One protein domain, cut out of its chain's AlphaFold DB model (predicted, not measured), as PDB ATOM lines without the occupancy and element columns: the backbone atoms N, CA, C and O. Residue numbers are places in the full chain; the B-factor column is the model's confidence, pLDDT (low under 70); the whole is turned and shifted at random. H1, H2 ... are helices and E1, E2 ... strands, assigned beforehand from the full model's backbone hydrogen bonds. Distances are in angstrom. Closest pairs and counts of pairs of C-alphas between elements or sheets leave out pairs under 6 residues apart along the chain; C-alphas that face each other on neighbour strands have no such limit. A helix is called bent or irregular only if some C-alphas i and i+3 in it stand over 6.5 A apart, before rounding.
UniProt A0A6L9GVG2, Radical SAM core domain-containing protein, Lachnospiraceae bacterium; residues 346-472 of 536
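This is residues 346 to 472 of the 536 residues of the protein "Radical SAM core domain-containing protein" of Lachnospiraceae bacterium (UniProt A0A6L9GVG2). A three-stranded parallel sheet has helices H1 and H2 side by side over one face, and its other face is bare. H3 sits by the edge strand E3, and H4 and H5 lie beyond that edge, off the sheet, with H5 packing on H2, H3 and H4. The 127 printed residues hold three named strands and five named helices, in the order E1 H1 E2 H2 E3 H3 H4 H5; the sheet runs E1 E2 E3, and the class is mixed. The whole is compact, with a radius of gyration of the C-alphas of 14.5 A and spans of 42 by 33 by 25 A.

Start at E1, residues 346 to 349; beside it lies its parallel neighbour E2, residues 373 to 380, with N 348 and O 375 at 2.9 A. On the other side of E2 is E3, residues 406 to 413, also parallel, with N 410 and O 376 at 2.8 A. Between them come H1, residues 353 to 368, and H2, residues 386 to 403, giving two strand-helix-strand units, parallel neighbour strands with a helix between, E1, H1, E2 and E2, H2, E3, both with right-handed crossovers. H1, over E1 and E2, and H2, over E3, lie on the same face and run along the strands, at heights of 10.3 A and 9.0 A over the sheet. H1 and H2 touch, closest at C-alphas 353 and 392, 6.0 A, at a shallow tilt of 18 degrees, the same way. H3, residues 431 to 443, is on the sheet and near E3; the sheet and the helices on it, H1, H2 and H3, make two layers. H4, residues 452 to 459, only just touches H2, with 3 pairs of C-alphas within 8 A, closest at 397 and 452, 6.7 A. H5, residues 463 to 471, touches H3 about perpendicular, at 87 degrees, with C-alphas 433 and 470 closest at 4.7 A. In H2, H3, H4 and H5 every O i to N i+4 pair is within hydrogen-bond range; in H1 10 of 12 are.

Find C-alpha 346 at (-56.093, 9.298, -3.317), where E1 begins its 10.5 A. H1 spans 23.0 A; it is irregular, with C-alphas 354 and 357 7.7 A apart. E2 spans 22.9 A, H2 26.3 A, E3 23.0 A and H3 18.9 A. H4 spans 10.1 A and H5 12.2 A, ending at C-alpha 471, (-30.817, -10.278, -14.594).

The C-alphas farthest apart, of Asp 368 and Thr 420, are 43.5 A apart. The printed part has no cut; its long link is E3 to H3, residues 414 to 430. No printed residue is under 70 in pLDDT.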
ATOM      1  N   PHE A 346     -55.405  10.325  -4.100       97.50
ATOM      2  CA  PHE A 346     -56.093   9.298  -3.317       97.50
ATOM      3  C   PHE A 346     -55.181   8.074  -3.159       97.50
ATOM      4  O   PHE A 346     -54.929   7.348  -4.123       97.50
ATOM      5  N   ARG A 347     -54.625   7.883  -1.956       96.88
ATOM      6  CA  ARG A 347     -53.615   6.850  -1.682       96.88
ATOM      7  C   ARG A 347     -54.231   5.562  -1.157       96.88
ATOM      8  O   ARG A 347     -54.939   5.607  -0.157       96.88
ATOM      9  N   LEU A 348     -53.880   4.424  -1.745       95.19
ATOM     10  CA  LEU A 348     -54.268   3.088  -1.276       95.19
ATOM     11  C   LEU A 348     -53.036   2.199  -1.049       95.19
ATOM     12  O   LEU A 348     -52.033   2.328  -1.741       95.19
ATOM     13  N   ALA A 349     -53.091   1.281  -0.090       92.56
ATOM     14  CA  ALA A 349     -52.066   0.241   0.037       92.56
ATOM     15  C   ALA A 349     -52.390  -0.954  -0.878       92.56
ATOM     16  O   ALA A 349     -53.541  -1.395  -0.922       92.56
ATOM     17  N   PHE A 350     -51.387  -1.494  -1.579       94.38
ATOM     18  CA  PHE A 350     -51.512  -2.697  -2.411       94.38
ATOM     19  C   PHE A 350     -50.339  -3.660  -2.162       94.38
ATOM     20  O   PHE A 350     -49.526  -3.977  -3.032       94.38
ATOM     21  N   ASP A 351     -50.230  -4.116  -0.915       90.56
ATOM     22  CA  ASP A 351     -49.070  -4.875  -0.430       90.56
ATOM     23  C   ASP A 351     -49.076  -6.367  -0.796       90.56
ATOM     24  O   ASP A 351     -48.077  -7.041  -0.577       90.56
ATOM     25  N   SER A 352     -50.160  -6.901  -1.369       93.56
ATOM     26  CA  SER A 352     -50.242  -8.300  -1.813       93.56
ATOM     27  C   SER A 352     -51.186  -8.438  -3.001       93.56
ATOM     28  O   SER A 352     -52.252  -7.819  -3.009       93.56
ATOM     29  N   ILE A 353     -50.814  -9.276  -3.977       95.88
ATOM     30  CA  ILE A 353     -51.636  -9.553  -5.163       95.88
ATOM     31  C   ILE A 353     -52.979 -10.200  -4.796       95.88
ATOM     32  O   ILE A 353     -53.983  -9.970  -5.456       95.88
ATOM     33  N   GLN A 354     -53.055 -10.893  -3.654       95.31
ATOM     34  CA  GLN A 354     -54.299 -11.480  -3.138       95.31
ATOM     35  C   GLN A 354     -55.404 -10.443  -2.878       95.31
ATOM     36  O   GLN A 354     -56.574 -10.797  -2.762       95.31
ATOM     37  N   TYR A 355     -55.042  -9.164  -2.756       94.88
ATOM     38  CA  TYR A 355     -55.994  -8.076  -2.568       94.88
ATOM     39  C   TYR A 355     -56.434  -7.410  -3.873       94.88
ATOM     40  O   TYR A 355     -57.129  -6.401  -3.792       94.88
ATOM     41  N   GLU A 356     -56.074  -7.935  -5.049       97.31
ATOM     42  CA  GLU A 356     -56.386  -7.324  -6.349       97.31
ATOM     43  C   GLU A 356     -57.871  -6.979  -6.507       97.31
ATOM     44  O   GLU A 356     -58.195  -5.830  -6.808       97.31
ATOM     45  N   ASP A 357     -58.781  -7.920  -6.241       98.06
ATOM     46  CA  ASP A 357     -60.225  -7.688  -6.384       98.06
ATOM     47  C   ASP A 357     -60.720  -6.561  -5.468       98.06
ATOM     48  O   ASP A 357     -61.496  -5.688  -5.867       98.06
ATOM     49  N   ILE A 358     -60.244  -6.558  -4.220       97.44
ATOM     50  CA  ILE A 358     -60.616  -5.560  -3.214       97.44
ATOM     51  C   ILE A 358     -60.044  -4.192  -3.593       97.44
ATOM     52  O   ILE A 358     -60.754  -3.186  -3.539       97.44
ATOM     53  N   TYR A 359     -58.777  -4.156  -4.000       97.69
ATOM     54  CA  TYR A 359     -58.071  -2.961  -4.443       97.69
ATOM     55  C   TYR A 359     -58.738  -2.344  -5.677       97.69
ATOM     56  O   TYR A 359     -59.077  -1.159  -5.678       97.69
ATOM     57  N   THR A 360     -59.023  -3.167  -6.686       98.25
ATOM     58  CA  THR A 360     -59.720  -2.779  -7.917       98.25
ATOM     59  C   THR A 360     -61.103  -2.219  -7.616       98.25
ATOM     60  O   THR A 360     -61.481  -1.166  -8.136       98.25
ATOM     61  N   LYS A 361     -61.862  -2.879  -6.733       98.31
ATOM     62  CA  LYS A 361     -63.173  -2.393  -6.294       98.31
ATOM     63  C   LYS A 361     -63.067  -1.041  -5.590       98.31
ATOM     64  O   LYS A 361     -63.877  -0.162  -5.871       98.31
ATOM     65  N   ALA A 362     -62.090  -0.859  -4.704       98.06
ATOM     66  CA  ALA A 362     -61.879   0.399  -3.992       98.06
ATOM     67  C   ALA A 362     -61.521   1.551  -4.948       98.06
ATOM     68  O   ALA A 362     -62.113   2.627  -4.855       98.06
ATOM     69  N   LEU A 363     -60.616   1.315  -5.906       97.69
ATOM     70  CA  LEU A 363     -60.290   2.284  -6.956       97.69
ATOM     71  C   LEU A 363     -61.514   2.655  -7.788       97.69
ATOM     72  O   LEU A 363     -61.759   3.839  -8.006       97.69
ATOM     73  N   LYS A 364     -62.305   1.661  -8.208       98.38
ATOM     74  CA  LYS A 364     -63.533   1.900  -8.969       98.38
ATOM     75  C   LYS A 364     -64.526   2.752  -8.180       98.38
ATOM     76  O   LYS A 364     -64.992   3.751  -8.710       98.38
ATOM     77  N   ILE A 365     -64.780   2.412  -6.912       98.50
ATOM     78  CA  ILE A 365     -65.640   3.217  -6.030       98.50
ATOM     79  C   ILE A 365     -65.139   4.665  -6.002       98.50
ATOM     80  O   ILE A 365     -65.908   5.581  -6.244       98.50
ATOM     81  N   ALA A 366     -63.852   4.903  -5.754       98.00
ATOM     82  CA  ALA A 366     -63.319   6.264  -5.719       98.00
ATOM     83  C   ALA A 366     -63.422   6.992  -7.077       98.00
ATOM     84  O   ALA A 366     -63.752   8.181  -7.112       98.00
ATOM     85  N   ALA A 367     -63.185   6.293  -8.190       97.88
ATOM     86  CA  ALA A 367     -63.319   6.836  -9.541       97.88
ATOM     87  C   ALA A 367     -64.771   7.230  -9.867       97.88
ATOM     88  O   ALA A 367     -64.989   8.304 -10.432       97.88
ATOM     89  N   ASP A 368     -65.756   6.439  -9.425       98.06
ATOM     90  CA  ASP A 368     -67.191   6.738  -9.565       98.06
ATOM     91  C   ASP A 368     -67.577   8.048  -8.834       98.06
ATOM     92  O   ASP A 368     -68.498   8.753  -9.247       98.06
ATOM     93  N   TYR A 369     -66.816   8.445  -7.802       97.81
ATOM     94  CA  TYR A 369     -66.926   9.744  -7.113       97.81
ATOM     95  C   TYR A 369     -65.992  10.834  -7.682       97.81
ATOM     96  O   TYR A 369     -65.676  11.818  -7.002       97.81
ATOM     97  N   ASN A 370     -65.578  10.704  -8.946       95.94
ATOM     98  CA  ASN A 370     -64.740  11.653  -9.691       95.94
ATOM     99  C   ASN A 370     -63.322  11.863  -9.131       95.94
ATOM    100  O   ASN A 370     -62.708  12.908  -9.373       95.94
ATOM    101  N   VAL A 371     -62.759  10.889  -8.413       96.75
ATOM    102  CA  VAL A 371     -61.320  10.907  -8.120       96.75
ATOM    103  C   VAL A 371     -60.552  10.615  -9.410       96.75
ATOM    104  O   VAL A 371     -60.785   9.608 -10.071       96.75
ATOM    105  N   LYS A 372     -59.633  11.513  -9.782       95.69
ATOM    106  CA  LYS A 372     -58.859  11.430 -11.036       95.69
ATOM    107  C   LYS A 372     -57.371  11.143 -10.849       95.69
ATOM    108  O   LYS A 372     -56.681  10.888 -11.830       95.69
ATOM    109  N   SER A 373     -56.876  11.217  -9.616       97.38
ATOM    110  CA  SER A 373     -55.459  11.081  -9.284       97.38
ATOM    111  C   SER A 373     -55.300  10.134  -8.106       97.38
ATOM    112  O   SER A 373     -55.747  10.424  -6.994       97.38
ATOM    113  N   PHE A 374     -54.661   9.000  -8.362       97.88
ATOM    114  CA  PHE A 374     -54.433   7.935  -7.402       97.88
ATOM    115  C   PHE A 374     -52.955   7.693  -7.201       97.88
ATOM    116  O   PHE A 374     -52.124   7.899  -8.085       97.88
ATOM    117  N   SER A 375     -52.644   7.167  -6.030       97.00
ATOM    118  CA  SER A 375     -51.338   6.607  -5.768       97.00
ATOM    119  C   SER A 375     -51.454   5.359  -4.919       97.00
ATOM    120  O   SER A 375     -52.434   5.179  -4.198       97.00
ATOM    121  N   ASN A 376     -50.449   4.498  -4.985       96.19
ATOM    122  CA  ASN A 376     -50.409   3.318  -4.147       96.19
ATOM    123  C   ASN A 376     -49.014   3.043  -3.593       96.19
ATOM    124  O   ASN A 376     -48.006   3.373  -4.216       96.19
ATOM    125  N   TYR A 377     -48.977   2.454  -2.402       93.56
ATOM    126  CA  TYR A 377     -47.765   1.865  -1.843       93.56
ATOM    127  C   TYR A 377     -47.763   0.371  -2.156       93.56
ATOM    128  O   TYR A 377     -48.768  -0.303  -1.926       93.56
ATOM    129  N   ILE A 378     -46.647  -0.125  -2.694       95.00
ATOM    130  CA  ILE A 378     -46.469  -1.538  -3.043       95.00
ATOM    131  C   ILE A 378     -45.235  -2.055  -2.317       95.00
ATOM    132  O   ILE A 378     -44.104  -1.779  -2.725       95.00
ATOM    133  N   LEU A 379     -45.432  -2.798  -1.232       95.06
ATOM    134  CA  LEU A 379     -44.331  -3.486  -0.567       95.06
ATOM    135  C   LEU A 379     -43.794  -4.630  -1.439       95.06
ATOM    136  O   LEU A 379     -44.565  -5.452  -1.927       95.06
ATOM    137  N   TYR A 380     -42.474  -4.713  -1.588       97.06
ATOM    138  CA  TYR A 380     -41.812  -5.866  -2.204       97.06
ATOM    139  C   TYR A 380     -40.627  -6.341  -1.370       97.06
ATOM    140  O   TYR A 380     -40.161  -5.607  -0.492       97.06
ATOM    141  N   ASN A 381     -40.085  -7.523  -1.670       96.94
ATOM    142  CA  ASN A 381     -38.956  -8.124  -0.951       96.94
ATOM    143  C   ASN A 381     -39.292  -8.562   0.488       96.94
ATOM    144  O   ASN A 381     -38.386  -8.677   1.316       96.94
ATOM    145  N   CYS A 382     -40.569  -8.792   0.807       94.62
ATOM    146  CA  CYS A 382     -40.995  -9.286   2.120       94.62
ATOM    147  C   CYS A 382     -41.183 -10.808   2.080       94.62
ATOM    148  O   CYS A 382     -40.221 -11.565   2.238       94.62
ATOM    149  N   ASP A 383     -42.413 -11.241   1.845       93.62
ATOM    150  CA  ASP A 383     -42.847 -12.613   1.610       93.62
ATOM    151  C   ASP A 383     -43.319 -12.841   0.166       93.62
ATOM    152  O   ASP A 383     -43.645 -13.973  -0.184       93.62
ATOM    153  N   ASP A 384     -43.283 -11.800  -0.667       95.94
ATOM    154  CA  ASP A 384     -43.643 -11.823  -2.081       95.94
ATOM    155  C   ASP A 384     -42.488 -12.290  -2.976       95.94
ATOM    156  O   ASP A 384     -41.301 -12.122  -2.658       95.94
ATOM    157  N   LYS A 385     -42.840 -12.841  -4.133       97.75
ATOM    158  CA  LYS A 385     -41.920 -13.143  -5.231       97.75
ATOM    159  C   LYS A 385     -41.778 -11.951  -6.188       97.75
ATOM    160  O   LYS A 385     -42.666 -11.098  -6.232       97.75
ATOM    161  N   PRO A 386     -40.696 -11.876  -6.987       98.00
ATOM    162  CA  PRO A 386     -40.547 -10.828  -7.993       98.00
ATOM    163  C   PRO A 386     -41.752 -10.698  -8.933       98.00
ATOM    164  O   PRO A 386     -42.204  -9.574  -9.156       98.00
ATOM    165  N   GLU A 387     -42.314 -11.803  -9.432       98.06
ATOM    166  CA  GLU A 387     -43.480 -11.771 -10.326       98.06
ATOM    167  C   GLU A 387     -44.686 -11.046  -9.711       98.06
ATOM    168  O   GLU A 387     -45.322 -10.243 -10.385       98.06
ATOM    169  N   GLU A 388     -44.925 -11.199  -8.406       98.19
ATOM    170  CA  GLU A 388     -46.048 -10.551  -7.720       98.19
ATOM    171  C   GLU A 388     -45.871  -9.025  -7.633       98.19
ATOM    172  O   GLU A 388     -46.850  -8.279  -7.557       98.19
ATOM    173  N   LEU A 389     -44.633  -8.508  -7.627       98.00
ATOM    174  CA  LEU A 389     -44.395  -7.067  -7.785       98.00
ATOM    175  C   LEU A 389     -44.787  -6.611  -9.196       98.00
ATOM    176  O   LEU A 389     -45.448  -5.581  -9.335       98.00
ATOM    177  N   TRP A 390     -44.379  -7.356 -10.226       98.06
ATOM    178  CA  TRP A 390     -44.707  -7.032 -11.615       98.06
ATOM    179  C   TRP A 390     -46.222  -7.030 -11.843       98.06
ATOM    180  O   TRP A 390     -46.754  -6.055 -12.371       98.06
ATOM    181  N   GLU A 391     -46.925  -8.054 -11.357       98.12
ATOM    182  CA  GLU A 391     -48.382  -8.192 -11.470       98.12
ATOM    183  C   GLU A 391     -49.106  -7.000 -10.839       98.12
ATOM    184  O   GLU A 391     -49.924  -6.346 -11.486       98.12
ATOM    185  N   ARG A 392     -48.746  -6.626  -9.606       97.88
ATOM    186  CA  ARG A 392     -49.353  -5.468  -8.927       97.88
ATOM    187  C   ARG A 392     -49.092  -4.152  -9.655       97.88
ATOM    188  O   ARG A 392     -49.949  -3.265  -9.651       97.88
ATOM    189  N   LEU A 393     -47.924  -3.988 -10.276       97.44
ATOM    190  CA  LEU A 393     -47.647  -2.816 -11.106       97.44
ATOM    191  C   LEU A 393     -48.486  -2.826 -12.389       97.44
ATOM    192  O   LEU A 393     -49.076  -1.798 -12.722       97.44
ATOM    193  N   LYS A 394     -48.599  -3.980 -13.054       97.62
ATOM    194  CA  LYS A 394     -49.408  -4.155 -14.267       97.62
ATOM    195  C   LYS A 394     -50.885  -3.859 -14.016       97.62
ATOM    196  O   LYS A 394     -51.475  -3.090 -14.768       97.62
ATOM    197  N   VAL A 395     -51.444  -4.356 -12.910       97.75
ATOM    198  CA  VAL A 395     -52.818  -4.045 -12.471       97.75
ATOM    199  C   VAL A 395     -53.049  -2.533 -12.412       97.75
ATOM    200  O   VAL A 395     -54.074  -2.042 -12.871       97.75
ATOM    201  N   ASN A 396     -52.092  -1.759 -11.893       97.69
ATOM    202  CA  ASN A 396     -52.232  -0.303 -11.821       97.69
ATOM    203  C   ASN A 396     -52.195   0.384 -13.191       97.69
ATOM    204  O   ASN A 396     -52.964   1.319 -13.406       97.69
ATOM    205  N   VAL A 397     -51.341  -0.075 -14.107       96.62
ATOM    206  CA  VAL A 397     -51.300   0.423 -15.494       96.62
ATOM    207  C   VAL A 397     -52.640   0.162 -16.188       96.62
ATOM    208  O   VAL A 397     -53.223   1.072 -16.777       96.62
ATOM    209  N   ASP A 398     -53.180  -1.046 -16.037       97.06
ATOM    210  CA  ASP A 398     -54.438  -1.447 -16.675       97.06
ATOM    211  C   ASP A 398     -55.641  -0.705 -16.097       97.06
ATOM    212  O   ASP A 398     -56.522  -0.253 -16.832       97.06
ATOM    213  N   LEU A 399     -55.682  -0.537 -14.774       97.50
ATOM    214  CA  LEU A 399     -56.754   0.197 -14.108       97.50
ATOM    215  C   LEU A 399     -56.726   1.690 -14.429       97.50
ATOM    216  O   LEU A 399     -57.798   2.275 -14.571       97.50
ATOM    217  N   ALA A 400     -55.545   2.295 -14.581       97.12
ATOM    218  CA  ALA A 400     -55.422   3.693 -14.989       97.12
ATOM    219  C   ALA A 400     -56.126   3.941 -16.331       97.12
ATOM    220  O   ALA A 400     -56.953   4.847 -16.446       97.12
ATOM    221  N   GLN A 401     -55.878   3.073 -17.316       95.38
ATOM    222  CA  GLN A 401     -56.530   3.148 -18.624       95.38
ATOM    223  C   GLN A 401     -58.018   2.828 -18.553       95.38
ATOM    224  O   GLN A 401     -58.846   3.577 -19.067       95.38
ATOM    225  N   LYS A 402     -58.372   1.713 -17.904       97.00
ATOM    226  CA  LYS A 402     -59.751   1.217 -17.848       97.00
ATOM    227  C   LYS A 402     -60.697   2.197 -17.157       97.00
ATOM    228  O   LYS A 402     -61.871   2.253 -17.516       97.00
ATOM    229  N   LEU A 403     -60.210   2.919 -16.150       96.94
ATOM    230  CA  LEU A 403     -60.998   3.890 -15.388       96.94
ATOM    231  C   LEU A 403     -60.844   5.332 -15.901       96.94
ATOM    232  O   LEU A 403     -61.552   6.206 -15.404       96.94
ATOM    233  N   ASP A 404     -59.958   5.590 -16.871       96.44
ATOM    234  CA  ASP A 404     -59.591   6.938 -17.340       96.44
ATOM    235  C   ASP A 404     -59.181   7.870 -16.178       96.44
ATOM    236  O   ASP A 404     -59.783   8.919 -15.891       96.44
ATOM    237  N   VAL A 405     -58.164   7.423 -15.436       97.19
ATOM    238  CA  VAL A 405     -57.601   8.104 -14.259       97.19
ATOM    239  C   VAL A 405     -56.081   8.014 -14.265       97.19
ATOM    240  O   VAL A 405     -55.500   7.151 -14.915       97.19
ATOM    241  N   LYS A 406     -55.424   8.888 -13.500       97.69
ATOM    242  CA  LYS A 406     -53.974   8.824 -13.302       97.69
ATOM    243  C   LYS A 406     -53.636   7.962 -12.100       97.69
ATOM    244  O   LYS A 406     -54.165   8.218 -11.015       97.69
ATOM    245  N   ILE A 407     -52.722   7.010 -12.258       97.38
ATOM    246  CA  ILE A 407     -52.224   6.175 -11.157       97.38
ATOM    247  C   ILE A 407     -50.700   6.197 -11.141       97.38
ATOM    248  O   ILE A 407     -50.042   5.985 -12.155       97.38
ATOM    249  N   PHE A 408     -50.119   6.435  -9.967       96.19
ATOM    250  CA  PHE A 408     -48.680   6.289  -9.776       96.19
ATOM    251  C   PHE A 408     -48.344   5.445  -8.548       96.19
ATOM    252  O   PHE A 408     -48.775   5.719  -7.422       96.19
ATOM    253  N   SER A 409     -47.533   4.422  -8.776       96.56
ATOM    254  CA  SER A 409     -47.171   3.426  -7.776       96.56
ATOM    255  C   SER A 409     -45.840   3.772  -7.112       96.56
ATOM    256  O   SER A 409     -44.900   4.228  -7.767       96.56
ATOM    257  N   PHE A 410     -45.740   3.515  -5.811       95.62
ATOM    258  CA  PHE A 410     -44.519   3.628  -5.016       95.62
ATOM    259  C   PHE A 410     -44.075   2.242  -4.538       95.62
ATOM    260  O   PHE A 410     -44.472   1.810  -3.451       95.62
ATOM    261  N   PRO A 411     -43.228   1.539  -5.308       96.12
ATOM    262  CA  PRO A 411     -42.591   0.319  -4.835       96.12
ATOM    263  C   PRO A 411     -41.667   0.605  -3.649       96.12
ATOM    264  O   PRO A 411     -40.702   1.368  -3.748       96.12
ATOM    265  N   MET A 412     -41.943  -0.030  -2.516       93.94
ATOM    266  CA  MET A 412     -41.183   0.112  -1.281       93.94
ATOM    267  C   MET A 412     -40.485  -1.201  -0.958       93.94
ATOM    268  O   MET A 412     -41.121  -2.205  -0.648       93.94
ATOM    269  N   LYS A 413     -39.149  -1.190  -0.995       95.31
ATOM    270  CA  LYS A 413     -38.364  -2.351  -0.574       95.31
ATOM    271  C   LYS A 413     -38.580  -2.582   0.917       95.31
ATOM    272  O   LYS A 413     -38.207  -1.725   1.722       95.31
ATOM    273  N   TYR A 414     -39.074  -3.757   1.279       95.25
ATOM    274  CA  TYR A 414     -39.137  -4.193   2.661       95.25
ATOM    275  C   TYR A 414     -37.738  -4.237   3.285       95.25
ATOM    276  O   TYR A 414     -36.785  -4.800   2.728       95.25
ATOM    277  N   ALA A 415     -37.639  -3.631   4.463       92.69
ATOM    278  CA  ALA A 415     -36.494  -3.703   5.349       92.69
ATOM    279  C   ALA A 415     -37.018  -4.015   6.761       92.69
ATOM    280  O   ALA A 415     -37.876  -3.274   7.245       92.69
ATOM    281  N   PRO A 416     -36.525  -5.080   7.417       93.62
ATOM    282  CA  PRO A 416     -36.920  -5.409   8.779       93.62
ATOM    283  C   PRO A 416     -36.675  -4.248   9.748       93.62
ATOM    284  O   PRO A 416     -35.637  -3.583   9.700       93.62
ATOM    285  N   ILE A 417     -37.642  -4.022  10.636       93.44
ATOM    286  CA  ILE A 417     -37.659  -2.893  11.579       93.44
ATOM    287  C   ILE A 417     -36.659  -3.048  12.737       93.44
ATOM    288  O   ILE A 417     -36.388  -2.090  13.452       93.44
ATOM    289  N   ASP A 418     -36.097  -4.239  12.911       92.69
ATOM    290  CA  ASP A 418     -35.083  -4.585  13.909       92.69
ATOM    291  C   ASP A 418     -33.643  -4.488  13.364       92.69
ATOM    292  O   ASP A 418     -32.672  -4.613  14.114       92.69
ATOM    293  N   ARG A 419     -33.476  -4.222  12.060       94.25
ATOM    294  CA  ARG A 419     -32.165  -4.100  11.406       94.25
ATOM    295  C   ARG A 419     -31.721  -2.655  11.247       94.25
ATOM    296  O   ARG A 419     -32.509  -1.756  10.970       94.25
ATOM    297  N   THR A 420     -30.409  -2.450  11.324       95.12
ATOM    298  CA  THR A 420     -29.758  -1.137  11.186       95.12
ATOM    299  C   THR A 420     -29.191  -0.880   9.788       95.12
ATOM    300  O   THR A 420     -28.406   0.045   9.592       95.12
ATOM    301  N   ASP A 421     -29.547  -1.709   8.808       92.94
ATOM    302  CA  ASP A 421     -29.055  -1.655   7.434       92.94
ATOM    303  C   ASP A 421     -30.178  -1.995   6.435       92.94
ATOM    304  O   ASP A 421     -31.209  -2.551   6.806       92.94
ATOM    305  N   ARG A 422     -29.985  -1.668   5.148       90.69
ATOM    306  CA  ARG A 422     -30.965  -1.932   4.069       90.69
ATOM    307  C   ARG A 422     -30.603  -3.140   3.188       90.69
ATOM    308  O   ARG A 422     -31.135  -3.283   2.080       90.69
ATOM    309  N   LYS A 423     -29.686  -4.000   3.644       92.62
ATOM    310  CA  LYS A 423     -29.140  -5.145   2.893       92.62
ATOM    311  C   LYS A 423     -30.005  -6.401   2.986       92.62
ATOM    312  O   LYS A 423     -29.633  -7.410   2.399       92.62
ATOM    313  N   TYR A 424     -31.142  -6.356   3.684       94.94
ATOM    314  CA  TYR A 424     -32.079  -7.477   3.720       94.94
ATOM    315  C   TYR A 424     -32.498  -7.903   2.304       94.94
ATOM    316  O   TYR A 424     -32.776  -7.058   1.441       94.94
ATOM    317  N   VAL A 425     -32.526  -9.216   2.096       96.38
ATOM    318  CA  VAL A 425     -32.979  -9.898   0.883       96.38
ATOM    319  C   VAL A 425     -34.056 -10.878   1.335       96.38
ATOM    320  O   VAL A 425     -33.804 -11.683   2.233       96.38
ATOM    321  N   GLY A 426     -35.256 -10.742   0.780       95.94
ATOM    322  CA  GLY A 426     -36.401 -11.593   1.077       95.94
ATOM    323  C   GLY A 426     -36.206 -13.003   0.531       95.94
ATOM    324  O   GLY A 426     -35.363 -13.237  -0.332       95.94
ATOM    325  N   LYS A 427     -37.012 -13.946   1.024       95.94
ATOM    326  CA  LYS A 427     -36.871 -15.387   0.742       95.94
ATOM    327  C   LYS A 427     -36.800 -15.722  -0.754       95.94
ATOM    328  O   LYS A 427     -36.040 -16.601  -1.141       95.94
ATOM    329  N   PHE A 428     -37.603 -15.040  -1.567       96.69
ATOM    330  CA  PHE A 428     -37.734 -15.291  -3.006       96.69
ATOM    331  C   PHE A 428     -36.918 -14.326  -3.869       96.69
ATOM    332  O   PHE A 428     -36.992 -14.361  -5.093       96.69
ATOM    333  N   TRP A 429     -36.149 -13.439  -3.240       97.50
ATOM    334  CA  TRP A 429     -35.408 -12.395  -3.928       97.50
ATOM    335  C   TRP A 429     -33.920 -12.720  -3.972       97.50
ATOM    336  O   TRP A 429     -33.365 -13.389  -3.104       97.50
ATOM    337  N   LYS A 430     -33.252 -12.183  -4.989       96.50
ATOM    338  CA  LYS A 430     -31.802 -12.270  -5.169       96.50
ATOM    339  C   LYS A 430     -31.214 -10.858  -5.152       96.50
ATOM    340  O   LYS A 430     -31.895  -9.889  -5.510       96.50
ATOM    341  N   ARG A 431     -29.956 -10.695  -4.721       96.19
ATOM    342  CA  ARG A 431     -29.331  -9.357  -4.631       96.19
ATOM    343  C   ARG A 431     -29.278  -8.674  -5.994       96.19
ATOM    344  O   ARG A 431     -29.523  -7.468  -6.062       96.19
ATOM    345  N   GLN A 432     -29.017  -9.441  -7.051       96.19
ATOM    346  CA  GLN A 432     -29.000  -8.941  -8.423       96.19
ATOM    347  C   GLN A 432     -30.361  -8.353  -8.840       96.19
ATOM    348  O   GLN A 432     -30.422  -7.221  -9.315       96.19
ATOM    349  N   TYR A 433     -31.465  -9.039  -8.537       97.75
ATOM    350  CA  TYR A 433     -32.817  -8.543  -8.822       97.75
ATOM    351  C   TYR A 433     -33.115  -7.230  -8.091       97.75
ATOM    352  O   TYR A 433     -33.540  -6.244  -8.691       97.75
ATOM    353  N   LEU A 434     -32.814  -7.169  -6.790       97.38
ATOM    354  CA  LEU A 434     -33.028  -5.962  -5.984       97.38
ATOM    355  C   LEU A 434     -32.194  -4.772  -6.472       97.38
ATOM    356  O   LEU A 434     -32.659  -3.630  -6.426       97.38
ATOM    357  N   LYS A 435     -30.966  -5.031  -6.932       95.81
ATOM    358  CA  LYS A 435     -30.070  -4.025  -7.515       95.81
ATOM    359  C   LYS A 435     -30.680  -3.408  -8.772       95.81
ATOM    360  O   LYS A 435     -30.599  -2.189  -8.926       95.81
ATOM    361  N   ASN A 436     -31.319  -4.213  -9.618       97.06
ATOM    362  CA  ASN A 436     -31.948  -3.737 -10.847       97.06
ATOM    363  C   ASN A 436     -33.306  -3.071 -10.616       97.06
ATOM    364  O   ASN A 436     -33.544  -2.025 -11.213       97.06
ATOM    365  N   ILE A 437     -34.124  -3.533  -9.663       97.12
ATOM    366  CA  ILE A 437     -35.293  -2.751  -9.213       97.12
ATOM    367  C   ILE A 437     -34.852  -1.365  -8.732       97.12
ATOM    368  O   ILE A 437     -35.425  -0.353  -9.128       97.12
ATOM    369  N   TYR A 438     -33.795  -1.287  -7.919       94.94
ATOM    370  CA  TYR A 438     -33.272   0.002  -7.464       94.94
ATOM    371  C   TYR A 438     -32.757   0.869  -8.623       94.94
ATOM    372  O   TYR A 438     -32.961   2.081  -8.612       94.94
ATOM    373  N   ALA A 439     -32.106   0.274  -9.629       95.25
ATOM    374  CA  ALA A 439     -31.665   0.989 -10.826       95.25
ATOM    375  C   ALA A 439     -32.847   1.613 -11.583       95.25
ATOM    376  O   ALA A 439     -32.811   2.814 -11.851       95.25
ATOM    377  N   ILE A 440     -33.911   0.838 -11.821       94.88
ATOM    378  CA  ILE A 440     -35.153   1.309 -12.452       94.88
ATOM    379  C   ILE A 440     -35.751   2.470 -11.649       94.88
ATOM    380  O   ILE A 440     -35.979   3.554 -12.185       94.88
ATOM    381  N   LEU A 441     -35.946   2.273 -10.343       94.00
ATOM    382  CA  LEU A 441     -36.600   3.259  -9.482       94.00
ATOM    383  C   LEU A 441     -35.791   4.550  -9.317       94.00
ATOM    384  O   LEU A 441     -36.378   5.612  -9.140       94.00
ATOM    385  N   ASN A 442     -34.459   4.521  -9.386       91.94
ATOM    386  CA  ASN A 442     -33.678   5.762  -9.318       91.94
ATOM    387  C   ASN A 442     -33.910   6.660 -10.532       91.94
ATOM    388  O   ASN A 442     -34.012   7.876 -10.367       91.94
ATOM    389  N   VAL A 443     -34.022   6.073 -11.729       87.69
ATOM    390  CA  VAL A 443     -34.298   6.819 -12.967       87.69
ATOM    391  C   VAL A 443     -35.653   7.521 -12.872       87.69
ATOM    392  O   VAL A 443     -35.798   8.662 -13.306       87.69
ATOM    393  N   THR A 444     -36.626   6.890 -12.216       85.19
ATOM    394  CA  THR A 444     -37.983   7.428 -12.054       85.19
ATOM    395  C   THR A 444     -38.219   8.191 -10.752       85.19
ATOM    396  O   THR A 444     -39.353   8.556 -10.441       85.19
ATOM    397  N   LYS A 445     -37.166   8.443  -9.962       87.31
ATOM    398  CA  LYS A 445     -37.253   9.080  -8.632       87.31
ATOM    399  C   LYS A 445     -38.203   8.350  -7.664       87.31
ATOM    400  O   LYS A 445     -38.836   8.977  -6.815       87.31
ATOM    401  N   GLY A 446     -38.274   7.027  -7.770       87.25
ATOM    402  CA  GLY A 446     -39.015   6.135  -6.878       87.25
ATOM    403  C   GLY A 446     -40.488   5.950  -7.232       87.25
ATOM    404  O   GLY A 446     -41.212   5.350  -6.443       87.25
ATOM    405  N   ILE A 447     -40.931   6.467  -8.380       91.69
ATOM    406  CA  ILE A 447     -42.323   6.400  -8.836       91.69
ATOM    407  C   ILE A 447     -42.415   5.501 -10.067       91.69
ATOM    408  O   ILE A 447     -41.573   5.579 -10.952       91.69
ATOM    409  N   VAL A 448     -43.453   4.681 -10.171       92.50
ATOM    410  CA  VAL A 448     -43.822   4.019 -11.427       92.50
ATOM    411  C   VAL A 448     -45.106   4.670 -11.927       92.50
ATOM    412  O   VAL A 448     -46.127   4.618 -11.247       92.50
ATOM    413  N   ALA A 449     -45.023   5.350 -13.071       90.88
ATOM    414  CA  ALA A 449     -46.177   5.966 -13.720       90.88
ATOM    415  C   ALA A 449     -47.008   4.923 -14.490       90.88
ATOM    416  O   ALA A 449     -46.527   3.832 -14.787       90.88
ATOM    417  N   ASP A 450     -48.227   5.300 -14.852       85.06
ATOM    418  CA  ASP A 450     -49.233   4.505 -15.571       85.06
ATOM    419  C   ASP A 450     -49.007   4.377 -17.090       85.06
ATOM    420  O   ASP A 450     -49.776   3.717 -17.785       85.06
ATOM    421  N   GLY A 451     -47.955   4.986 -17.639       89.38
ATOM    422  CA  GLY A 451     -47.661   4.908 -19.070       89.38
ATOM    423  C   GLY A 451     -47.140   3.533 -19.502       89.38
ATOM    424  O   GLY A 451     -46.020   3.165 -19.149       89.38
ATOM    425  N   GLU A 452     -47.887   2.822 -20.355       90.62
ATOM    426  CA  GLU A 452     -47.532   1.485 -20.870       90.62
ATOM    427  C   GLU A 452     -46.149   1.402 -21.510       90.62
ATOM    428  O   GLU A 452     -45.367   0.512 -21.192       90.62
ATOM    429  N   SER A 453     -45.832   2.336 -22.412       88.88
ATOM    430  CA  SER A 453     -44.553   2.318 -23.128       88.88
ATOM    431  C   SER A 453     -43.372   2.365 -22.156       88.88
ATOM    432  O   SER A 453     -42.402   1.622 -22.313       88.88
ATOM    433  N   PHE A 454     -43.482   3.195 -21.116       88.62
ATOM    434  CA  PHE A 454     -42.479   3.257 -20.066       88.62
ATOM    435  C   PHE A 454     -42.491   1.989 -19.206       88.62
ATOM    436  O   PHE A 454     -41.425   1.427 -18.956       88.62
ATOM    437  N   PHE A 455     -43.670   1.525 -18.779       94.19
ATOM    438  CA  PHE A 455     -43.815   0.335 -17.942       94.19
ATOM    439  C   PHE A 455     -43.181  -0.894 -18.596       94.19
ATOM    440  O   PHE A 455     -42.281  -1.486 -18.008       94.19
ATOM    441  N   TYR A 456     -43.558  -1.223 -19.834       94.62
ATOM    442  CA  TYR A 456     -43.009  -2.379 -20.544       94.62
ATOM    443  C   TYR A 456     -41.510  -2.237 -20.805       94.62
ATOM    444  O   TYR A 456     -40.773  -3.210 -20.696       94.62
ATOM    445  N   LYS A 457     -41.016  -1.021 -21.068       91.69
ATOM    446  CA  LYS A 457     -39.572  -0.795 -21.211       91.69
ATOM    447  C   LYS A 457     -38.818  -1.000 -19.893       91.69
ATOM    448  O   LYS A 457     -37.690  -1.483 -19.903       91.69
ATOM    449  N   ALA A 458     -39.400  -0.605 -18.765       93.44
ATOM    450  CA  ALA A 458     -38.747  -0.663 -17.461       93.44
ATOM    451  C   ALA A 458     -38.872  -2.035 -16.779       93.44
ATOM    452  O   ALA A 458     -37.916  -2.475 -16.147       93.44
ATOM    453  N   PHE A 459     -40.022  -2.692 -16.917       96.25
ATOM    454  CA  PHE A 459     -40.404  -3.901 -16.185       96.25
ATOM    455  C   PHE A 459     -40.704  -5.103 -17.092       96.25
ATOM    456  O   PHE A 459     -40.921  -6.182 -16.567       96.25
ATOM    457  N   GLY A 460     -40.675  -4.965 -18.418       96.19
ATOM    458  CA  GLY A 460     -40.963  -6.056 -19.355       96.19
ATOM    459  C   GLY A 460     -42.456  -6.221 -19.652       96.19
ATOM    460  O   GLY A 460     -43.312  -5.766 -18.887       96.19
ATOM    461  N   ARG A 461     -42.768  -6.836 -20.797       96.38
ATOM    462  CA  ARG A 461     -44.130  -7.111 -21.296       96.38
ATOM    463  C   ARG A 461     -44.785  -8.311 -20.629       96.38
ATOM    464  O   ARG A 461     -46.010  -8.375 -20.574       96.38
ATOM    465  N   ASP A 462     -43.971  -9.214 -20.110       97.12
ATOM    466  CA  ASP A 462     -44.365 -10.411 -19.385       97.12
ATOM    467  C   ASP A 462     -43.338 -10.730 -18.285       97.12
ATOM    468  O   ASP A 462     -42.340 -10.023 -18.097       97.12
ATOM    469  N   ILE A 463     -43.607 -11.795 -17.529       97.75
ATOM    470  CA  ILE A 463     -42.762 -12.235 -16.417       97.75
ATOM    471  C   ILE A 463     -41.375 -12.689 -16.893       97.75
ATOM    472  O   ILE A 463     -40.392 -12.466 -16.186       97.75
ATOM    473  N   GLU A 464     -41.258 -13.280 -18.084       96.00
ATOM    474  CA  GLU A 464     -39.966 -13.731 -18.612       96.00
ATOM    475  C   GLU A 464     -39.068 -12.535 -18.951       96.00
ATOM    476  O   GLU A 464     -37.910 -12.479 -18.520       96.00
ATOM    477  N   GLU A 465     -39.613 -11.531 -19.644       96.94
ATOM    478  CA  GLU A 465     -38.908 -10.286 -19.943       96.94
ATOM    479  C   GLU A 465     -38.557  -9.530 -18.656       96.94
ATOM    480  O   GLU A 465     -37.459  -8.976 -18.537       96.94
ATOM    481  N   PHE A 466     -39.441  -9.552 -17.655       98.06
ATOM    482  CA  PHE A 466     -39.157  -8.967 -16.350       98.06
ATOM    483  C   PHE A 466     -37.942  -9.620 -15.686       98.06
ATOM    484  O   PHE A 466     -37.001  -8.922 -15.301       98.06
ATOM    485  N   TYR A 467     -37.903 -10.952 -15.604       97.62
ATOM    486  CA  TYR A 467     -36.758 -11.677 -15.048       97.62
ATOM    487  C   TYR A 467     -35.473 -11.453 -15.850       97.62
ATOM    488  O   TYR A 467     -34.401 -11.296 -15.256       97.62
ATOM    489  N   MET A 468     -35.557 -11.355 -17.178       97.12
ATOM    490  CA  MET A 468     -34.419 -10.973 -18.017       97.12
ATOM    491  C   MET A 468     -33.896  -9.579 -17.635       97.12
ATOM    492  O   MET A 468     -32.699  -9.424 -17.384       97.12
ATOM    493  N   ILE A 469     -34.771  -8.573 -17.512       97.19
ATOM    494  CA  ILE A 469     -34.390  -7.213 -17.088       97.19
ATOM    495  C   ILE A 469     -33.772  -7.222 -15.688       97.19
ATOM    496  O   ILE A 469     -32.761  -6.559 -15.448       97.19
ATOM    497  N   LEU A 470     -34.340  -7.988 -14.755       97.69
ATOM    498  CA  LEU A 470     -33.784  -8.140 -13.410       97.69
ATOM    499  C   LEU A 470     -32.420  -8.831 -13.403       97.69
ATOM    500  O   LEU A 470     -31.648  -8.620 -12.466       97.69
ATOM    501  N   SER A 471     -32.100  -9.597 -14.440       97.44
ATOM    502  CA  SER A 471     -30.817 -10.278 -14.594       97.44
ATOM    503  C   SER A 471     -29.742  -9.370 -15.199       97.44
ATOM    504  O   SER A 471     -28.588  -9.494 -14.810       97.44
ATOM    505  N   MET A 472     -30.106  -8.394 -16.042       97.06
ATOM    506  CA  MET A 472     -29.188  -7.509 -16.784       97.06
ATOM    507  C   MET A 472     -28.075  -6.838 -15.953       97.06
ATOM    508  O   MET A 472     -28.241  -6.559 -14.762       97.06
TER     509      MET A 472